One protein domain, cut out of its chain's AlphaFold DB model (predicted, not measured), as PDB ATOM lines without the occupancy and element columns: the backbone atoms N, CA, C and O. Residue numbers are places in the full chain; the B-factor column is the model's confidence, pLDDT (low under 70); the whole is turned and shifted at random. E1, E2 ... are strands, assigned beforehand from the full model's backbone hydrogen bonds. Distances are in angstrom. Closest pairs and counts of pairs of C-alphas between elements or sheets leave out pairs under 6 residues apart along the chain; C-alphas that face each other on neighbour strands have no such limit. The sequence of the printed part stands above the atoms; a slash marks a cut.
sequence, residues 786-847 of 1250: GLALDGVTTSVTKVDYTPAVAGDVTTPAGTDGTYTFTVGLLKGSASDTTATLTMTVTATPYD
ATOM      1  N   GLY A 786      48.569 -50.707  40.095       78.50
ATOM      2  CA  GLY A 786      49.849 -51.007  39.447       78.50
ATOM      3  C   GLY A 786      51.085 -50.820  40.336       78.50
ATOM      4  O   GLY A 786      52.178 -51.227  39.943       78.50
ATOM      5  N   LEU A 787      50.950 -50.221  41.524       83.50
ATOM      6  CA  LEU A 787      52.067 -50.038  42.452       83.50
ATOM      7  C   LEU A 787      52.479 -51.359  43.117       83.50
ATOM      8  O   LEU A 787      51.679 -52.272  43.319       83.50
ATOM      9  N   ALA A 788      53.742 -51.432  43.546       79.38
ATOM     10  CA  ALA A 788      54.263 -52.531  44.357       79.38
ATOM     11  C   ALA A 788      53.729 -52.452  45.803       79.38
ATOM     12  O   ALA A 788      54.462 -52.150  46.740       79.38
ATOM     13  N   LEU A 789      52.429 -52.707  45.980       78.31
ATOM     14  CA  LEU A 789      51.708 -52.506  47.240       78.31
ATOM     15  C   LEU A 789      52.147 -53.430  48.392       78.31
ATOM     16  O   LEU A 789      51.690 -53.214  49.505       78.31
ATOM     17  N   ASP A 790      52.971 -54.464  48.168       69.38
ATOM     18  CA  ASP A 790      53.431 -55.418  49.203       69.38
ATOM     19  C   ASP A 790      52.302 -55.823  50.187       69.38
ATOM     20  O   ASP A 790      52.389 -55.646  51.401       69.38
ATOM     21  N   GLY A 791      51.163 -56.292  49.674       72.00
ATOM     22  CA  GLY A 791      50.028 -56.712  50.511       72.00
ATOM     23  C   GLY A 791      49.365 -55.613  51.363       72.00
ATOM     24  O   GLY A 791      48.565 -55.945  52.237       72.00
ATOM     25  N   VAL A 792      49.671 -54.333  51.130       78.94
ATOM     26  CA  VAL A 792      48.874 -53.187  51.589       78.94
ATOM     27  C   VAL A 792      47.588 -53.128  50.763       78.94
ATOM     28  O   VAL A 792      47.636 -53.125  49.534       78.94
ATOM     29  N   THR A 793      46.432 -53.058  51.418       82.88
ATOM     30  CA  THR A 793      45.150 -52.782  50.755       82.88
ATOM     31  C   THR A 793      44.876 -51.280  50.706       82.88
ATOM     32  O   THR A 793      45.261 -50.539  51.613       82.88
ATOM     33  N   THR A 794      44.223 -50.827  49.632       84.81
ATOM     34  CA  THR A 794      44.054 -49.401  49.308       84.81
ATOM     35  C   THR A 794      42.611 -49.043  48.941       84.81
ATOM     36  O   THR A 794      41.907 -49.867  48.358       84.81
ATOM     37  N   SER A 795      42.170 -47.807  49.206       81.56
ATOM     38  CA  SER A 795      40.832 -47.323  48.805       81.56
ATOM     39  C   SER A 795      40.803 -45.826  48.472       81.56
ATOM     40  O   SER A 795      41.210 -45.020  49.310       81.56
ATOM     41  N   VAL A 796      40.274 -45.457  47.298       87.69
ATOM     42  CA  VAL A 796      40.237 -44.075  46.771       87.69
ATOM     43  C   VAL A 796      38.920 -43.363  47.104       87.69
ATOM     44  O   VAL A 796      37.842 -43.923  46.919       87.69
ATOM     45  N   THR A 797      38.994 -42.102  47.544       84.19
ATOM     46  CA  THR A 797      37.832 -41.229  47.811       84.19
ATOM     47  C   THR A 797      37.988 -39.878  47.108       84.19
ATOM     48  O   THR A 797      39.008 -39.217  47.298       84.19
ATOM     49  N   LYS A 798      36.989 -39.449  46.316       87.06
ATOM     50  CA  LYS A 798      36.974 -38.138  45.630       87.06
ATOM     51  C   LYS A 798      36.972 -36.978  46.632       87.06
ATOM     52  O   LYS A 798      36.298 -37.051  47.658       87.06
ATOM     53  N   VAL A 799      37.661 -35.897  46.277       85.94
ATOM     54  CA  VAL A 799      37.553 -34.573  46.904       85.94
ATOM     55  C   VAL A 799      36.880 -33.581  45.940       85.94
ATOM     56  O   VAL A 799      35.819 -33.069  46.284       85.94
ATOM     57  N   ASP A 800      37.407 -33.368  44.726       84.94
ATOM     58  CA  ASP A 800      36.847 -32.418  43.735       84.94
ATOM     59  C   ASP A 800      37.246 -32.750  42.273       84.94
ATOM     60  O   ASP A 800      38.126 -33.585  42.061       84.94
ATOM     61  N   TYR A 801      36.616 -32.130  41.262       85.69
ATOM     62  CA  TYR A 801      36.980 -32.269  39.836       85.69
ATOM     63  C   TYR A 801      36.731 -30.999  38.995       85.69
ATOM     64  O   TYR A 801      35.637 -30.442  39.005       85.69
ATOM     65  N   THR A 802      37.730 -30.604  38.197       83.94
ATOM     66  CA  THR A 802      37.686 -29.546  37.171       83.94
ATOM     67  C   THR A 802      38.232 -30.090  35.835       83.94
ATOM     68  O   THR A 802      39.338 -30.631  35.833       83.94
ATOM     69  N   PRO A 803      37.520 -29.959  34.698       78.25
ATOM     70  CA  PRO A 803      37.980 -30.446  33.392       78.25
ATOM     71  C   PRO A 803      39.019 -29.521  32.726       78.25
ATOM     72  O   PRO A 803      39.070 -28.327  33.016       78.25
ATOM     73  N   ALA A 804      39.814 -30.071  31.801       81.31
ATOM     74  CA  ALA A 804      40.851 -29.351  31.052       81.31
ATOM     75  C   ALA A 804      40.313 -28.621  29.805       81.31
ATOM     76  O   ALA A 804      39.378 -29.097  29.153       81.31
ATOM     77  N   VAL A 805      40.962 -27.519  29.415       80.06
ATOM     78  CA  VAL A 805      40.628 -26.688  28.241       80.06
ATOM     79  C   VAL A 805      41.843 -26.584  27.313       80.06
ATOM     80  O   VAL A 805      42.945 -26.318  27.778       80.06
ATOM     81  N   ALA A 806      41.655 -26.815  26.008       75.94
ATOM     82  CA  ALA A 806      42.745 -26.809  25.022       75.94
ATOM     83  C   ALA A 806      43.289 -25.391  24.754       75.94
ATOM     84  O   ALA A 806      42.591 -24.406  24.991       75.94
ATOM     85  N   GLY A 807      44.529 -25.300  24.269       72.81
ATOM     86  CA  GLY A 807      45.222 -24.038  24.007       72.81
ATOM     87  C   GLY A 807      44.758 -23.288  22.763       72.81
ATOM     88  O   GLY A 807      44.258 -23.872  21.801       72.81
ATOM     89  N   ASP A 808      44.980 -21.975  22.779       66.38
ATOM     90  CA  ASP A 808      44.757 -21.076  21.646       66.38
ATOM     91  C   ASP A 808      45.882 -20.032  21.506       66.38
ATOM     92  O   ASP A 808      46.816 -19.985  22.305       66.38
ATOM     93  N   VAL A 809      45.786 -19.160  20.497       61.16
ATOM     94  CA  VAL A 809      46.751 -18.074  20.222       61.16
ATOM     95  C   VAL A 809      46.994 -17.146  21.428       61.16
ATOM     96  O   VAL A 809      48.055 -16.532  21.522       61.16
ATOM     97  N   THR A 810      46.039 -17.027  22.354       57.50
ATOM     98  CA  THR A 810      46.144 -16.173  23.551       57.50
ATOM     99  C   THR A 810      46.597 -16.931  24.800       57.50
ATOM    100  O   THR A 810      47.167 -16.330  25.709       57.50
ATOM    101  N   THR A 811      46.398 -18.250  24.828       56.16
ATOM    102  CA  THR A 811      46.799 -19.165  25.905       56.16
ATOM    103  C   THR A 811      47.404 -20.457  25.329       56.16
ATOM    104  O   THR A 811      46.771 -21.514  25.377       56.16
ATOM    105  N   PRO A 812      48.642 -20.427  24.785       59.97
ATOM    106  CA  PRO A 812      49.137 -21.521  23.937       59.97
ATOM    107  C   PRO A 812      49.326 -22.874  24.632       59.97
ATOM    108  O   PRO A 812      49.287 -23.905  23.971       59.97
ATOM    109  N   ALA A 813      49.491 -22.907  25.956       56.62
ATOM    110  CA  ALA A 813      49.569 -24.158  26.717       56.62
ATOM    111  C   ALA A 813      48.192 -24.791  27.020       56.62
ATOM    112  O   ALA A 813      48.137 -25.929  27.475       56.62
ATOM    113  N   GLY A 814      47.088 -24.066  26.803       71.00
ATOM    114  CA  GLY A 814      45.774 -24.428  27.335       71.00
ATOM    115  C   GLY A 814      45.653 -24.173  28.837       71.00
ATOM    116  O   GLY A 814      46.347 -23.332  29.412       71.00
ATOM    117  N   THR A 815      44.717 -24.862  29.484       79.81
ATOM    118  CA  THR A 815      44.515 -24.829  30.938       79.81
ATOM    119  C   THR A 815      44.206 -26.233  31.443       79.81
ATOM    120  O   THR A 815      43.160 -26.800  31.121       79.81
ATOM    121  N   ASP A 816      45.126 -26.782  32.232       85.06
ATOM    122  CA  ASP A 816      45.035 -28.132  32.786       85.06
ATOM    123  C   ASP A 816      43.822 -28.312  33.711       85.06
ATOM    124  O   ASP A 816      43.472 -27.446  34.518       85.06
ATOM    125  N   GLY A 817      43.202 -29.486  33.612       81.00
ATOM    126  CA  GLY A 817      42.170 -29.954  34.530       81.00
ATOM    127  C   GLY A 817      42.777 -30.621  35.764       81.00
ATOM    128  O   GLY A 817      43.937 -31.030  35.769       81.00
ATOM    129  N   THR A 818      41.985 -30.774  36.823       87.88
ATOM    130  CA  THR A 818      42.415 -31.421  38.072       87.88
ATOM    131  C   THR A 818      41.308 -32.286  38.668       87.88
ATOM    132  O   THR A 818      40.163 -31.858  38.776       87.88
ATOM    133  N   TYR A 819      41.645 -33.499  39.105       87.62
ATOM    134  CA  TYR A 819      40.786 -34.364  39.918       87.62
ATOM    135  C   TYR A 819      41.493 -34.627  41.246       87.62
ATOM    136  O   TYR A 819      42.573 -35.213  41.270       87.62
ATOM    137  N   THR A 820      40.909 -34.198  42.361       87.00
ATOM    138  CA  THR A 820      41.522 -34.351  43.689       87.00
ATOM    139  C   THR A 820      40.883 -35.497  44.468       87.00
ATOM    140  O   THR A 820      39.679 -35.741  44.373       87.00
ATOM    141  N   PHE A 821      41.691 -36.239  45.225       89.81
ATOM    142  CA  PHE A 821      41.276 -37.461  45.919       89.81
ATOM    143  C   PHE A 821      42.150 -37.762  47.147       89.81
ATOM    144  O   PHE A 821      43.169 -37.124  47.378       89.81
ATOM    145  N   THR A 822      41.759 -38.751  47.949       88.44
ATOM    146  CA  THR A 822      42.551 -39.299  49.068       88.44
ATOM    147  C   THR A 822      42.575 -40.825  49.012       88.44
ATOM    148  O   THR A 822      41.657 -41.434  48.456       88.44
ATOM    149  N   VAL A 823      43.617 -41.448  49.575       87.69
ATOM    150  CA  VAL A 823      43.803 -42.908  49.581       87.69
ATOM    151  C   VAL A 823      44.062 -43.411  51.003       87.69
ATOM    152  O   VAL A 823      45.016 -42.988  51.653       87.69
ATOM    153  N   GLY A 824      43.221 -44.326  51.490       83.25
ATOM    154  CA  GLY A 824      43.474 -45.087  52.724       83.25
ATOM    155  C   GLY A 824      44.364 -46.303  52.452       83.25
ATOM    156  O   GLY A 824      44.233 -46.900  51.385       83.25
ATOM    157  N   LEU A 825      45.250 -46.661  53.390       84.88
ATOM    158  CA  LEU A 825      46.294 -47.694  53.267       84.88
ATOM    159  C   LEU A 825      46.317 -48.615  54.507       84.88
ATOM    160  O   LEU A 825      46.266 -48.127  55.637       84.88
ATOM    161  N   LEU A 826      46.443 -49.938  54.327       76.88
ATOM    162  CA  LEU A 826      46.451 -50.917  55.432       76.88
ATOM    163  C   LEU A 826      47.263 -52.201  55.130       76.88
ATOM    164  O   LEU A 826      46.899 -52.950  54.230       76.88
ATOM    165  N   LYS A 827      48.294 -52.529  55.931       77.50
ATOM    166  CA  LYS A 827      48.989 -53.845  55.944       77.50
ATOM    167  C   LYS A 827      49.164 -54.327  57.383       77.50
ATOM    168  O   LYS A 827      49.880 -53.720  58.179       77.50
ATOM    169  N   GLY A 828      48.525 -55.446  57.726       69.75
ATOM    170  CA  GLY A 828      48.513 -55.953  59.100       69.75
ATOM    171  C   GLY A 828      47.866 -54.945  60.057       69.75
ATOM    172  O   GLY A 828      46.729 -54.536  59.842       69.75
ATOM    173  N   SER A 829      48.590 -54.549  61.105       63.41
ATOM    174  CA  SER A 829      48.180 -53.500  62.053       63.41
ATOM    175  C   SER A 829      48.722 -52.102  61.719       63.41
ATOM    176  O   SER A 829      48.415 -51.156  62.440       63.41
ATOM    177  N   ALA A 830      49.518 -51.952  60.655       65.69
ATOM    178  CA  ALA A 830      50.005 -50.658  60.193       65.69
ATOM    179  C   ALA A 830      49.016 -50.071  59.174       65.69
ATOM    180  O   ALA A 830      48.794 -50.636  58.100       65.69
ATOM    181  N   SER A 831      48.406 -48.943  59.536       74.44
ATOM    182  CA  SER A 831      47.367 -48.255  58.767       74.44
ATOM    183  C   SER A 831      47.651 -46.763  58.686       74.44
ATOM    184  O   SER A 831      48.026 -46.164  59.695       74.44
ATOM    185  N   ASP A 832      47.411 -46.155  57.531       80.38
ATOM    186  CA  ASP A 832      47.608 -44.722  57.315       80.38
ATOM    187  C   ASP A 832      46.681 -44.217  56.190       80.38
ATOM    188  O   ASP A 832      46.030 -45.004  55.505       80.38
ATOM    189  N   THR A 833      46.629 -42.908  55.973       80.50
ATOM    190  CA  THR A 833      45.912 -42.263  54.865       80.50
ATOM    191  C   THR A 833      46.826 -41.216  54.227       80.50
ATOM    192  O   THR A 833      47.672 -40.607  54.892       80.50
ATOM    193  N   THR A 834      46.708 -41.013  52.915       84.00
ATOM    194  CA  THR A 834      47.440 -39.954  52.209       84.00
ATOM    195  C   THR A 834      46.891 -38.568  52.556       84.00
ATOM    196  O   THR A 834      45.764 -38.421  53.028       84.00
ATOM    197  N   ALA A 835      47.664 -37.524  52.255       81.69
ATOM    198  CA  ALA A 835      47.082 -36.199  52.048       81.69
ATOM    199  C   ALA A 835      46.153 -36.211  50.812       81.69
ATOM    200  O   ALA A 835      46.067 -37.218  50.099       81.69
ATOM    201  N   THR A 836      45.483 -35.091  50.536       83.75
ATOM    202  CA  THR A 836      44.824 -34.891  49.240       83.75
ATOM    203  C   THR A 836      45.871 -34.956  48.128       83.75
ATOM    204  O   THR A 836      46.831 -34.187  48.136       83.75
ATOM    205  N   LEU A 837      45.679 -35.883  47.198       87.06
ATOM    206  CA  LEU A 837      46.456 -36.049  45.976       87.06
ATOM    207  C   LEU A 837      45.662 -35.474  44.798       87.06
ATOM    208  O   LEU A 837      44.430 -35.402  44.846       87.06
ATOM    209  N   THR A 838      46.368 -35.082  43.741       86.62
ATOM    210  CA  THR A 838      45.782 -34.491  42.534       86.62
ATOM    211  C   THR A 838      46.210 -35.294  41.317       86.62
ATOM    212  O   THR A 838      47.400 -35.489  41.098       86.62
ATOM    213  N   MET A 839      45.233 -35.725  40.527       86.56
ATOM    214  CA  MET A 839      45.402 -36.163  39.146       86.56
ATOM    215  C   MET A 839      45.277 -34.938  38.243       86.56
ATOM    216  O   MET A 839      44.231 -34.285  38.248       86.56
ATOM    217  N   THR A 840      46.325 -34.622  37.490       85.06
ATOM    218  CA  THR A 840      46.315 -33.517  36.521       85.06
ATOM    219  C   THR A 840      45.908 -34.039  35.146       85.06
ATOM    220  O   THR A 840      46.463 -35.021  34.655       85.06
ATOM    221  N   VAL A 841      44.940 -33.374  34.518       83.56
ATOM    222  CA  VAL A 841      44.530 -33.638  33.136       83.56
ATOM    223  C   VAL A 841      45.186 -32.584  32.251       83.56
ATOM    224  O   VAL A 841      44.706 -31.453  32.190       83.56
ATOM    225  N   THR A 842      46.290 -32.934  31.598       76.62
ATOM    226  CA  THR A 842      47.081 -31.965  30.830       76.62
ATOM    227  C   THR A 842      46.370 -31.563  29.543       76.62
ATOM    228  O   THR A 842      45.919 -32.417  28.772       76.62
ATOM    229  N   ALA A 843      46.248 -30.253  29.334       71.94
ATOM    230  CA  ALA A 843      45.600 -29.657  28.175       71.94
ATOM    231  C   ALA A 843      46.377 -29.905  26.873       71.94
ATOM    232  O   ALA A 843      47.594 -30.075  26.872       71.94
ATOM    233  N   THR A 844      45.665 -29.897  25.744       70.56
ATOM    234  CA  THR A 844      46.284 -29.999  24.414       70.56
ATOM    235  C   THR A 844      46.841 -28.626  23.996       70.56
ATOM    236  O   THR A 844      46.036 -27.697  23.876       70.56
ATOM    237  N   PRO A 845      48.161 -28.453  23.771       65.44
ATOM    238  CA  PRO A 845      48.735 -27.152  23.415       65.44
ATOM    239  C   PRO A 845      48.429 -26.712  21.974       65.44
ATOM    240  O   PRO A 845      48.126 -27.528  21.103       65.44
ATOM    241  N   TYR A 846      48.578 -25.413  21.716       68.12
ATOM    242  CA  TYR A 846      48.518 -24.794  20.394       68.12
ATOM    243  C   TYR A 846      49.922 -24.710  19.770       68.12
ATOM    244  O   TYR A 846      50.781 -23.971  20.256       68.12
ATOM    245  N   ASP A 847      50.148 -25.449  18.682       68.50
ATOM    246  CA  ASP A 847      51.403 -25.421  17.920       68.50
ATOM    247  C   ASP A 847      51.428 -24.229  16.944       68.50
ATOM    248  O   ASP A 847      50.810 -24.243  15.874       68.50
TER     249      ASP A 847
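Overview. This is residues 786 to 847 of the 1250 residues of an uncharacterized protein of Ruminiclostridium cellulolyticum (strain ATCC 35319 / DSM 5812 / JCM 6584 / H10) (UniProt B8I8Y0). A long, thin, twisted ribbon has the hairpin E1-E2 as its body, with short E3 and E4 end to end along the other side of E2. The loop 803 to 816 lengthens one end. The printed part has 62 residues, 31 of them in four named strands that follow each other along the chain from E1 to E4, with no named helix, the class all strand; the sheet is branched, its neighbour pairs E1 and E2, E2 and E3, and E2 and E4 each antiparallel, and the strands from E1 to E3 make a meander, each strand the antiparallel neighbour of the one before. It is extended: radius of gyration of the C-alphas 16.8 A, spans 55 by 22 by 12 A.

Arrangement. E2, residues 817 to 827, has E1, residues 793 to 802, on one side, antiparallel at 163 degrees, N 797 to O 822 2.9 A. On the other side are E3, residues 830 to 833, a hairpin with E2, N 825 to O 832 2.8 A, and E4, residues 837 to 842, antiparallel to E2, N 819 to O 839 2.8 A. E3 is apart from E1 and E4.

Along the chain. E1 runs 27.9 A from C-alpha 793 at (45.150, -52.782, 50.755), bending 56 degrees at 799. E2 spans 32.8 A, E3 10.8 A, and E4 15.7 A to C-alpha 842 at (47.081, -31.965, 30.830).

Size, cuts and confidence. C-alphas 809 and 829 are farthest apart, 54.8 A. The printed part has no cut; link E1 to E2 is long. Residues 790, 808 to 813, 828 to 830 and 845 to 847 have pLDDT under 70.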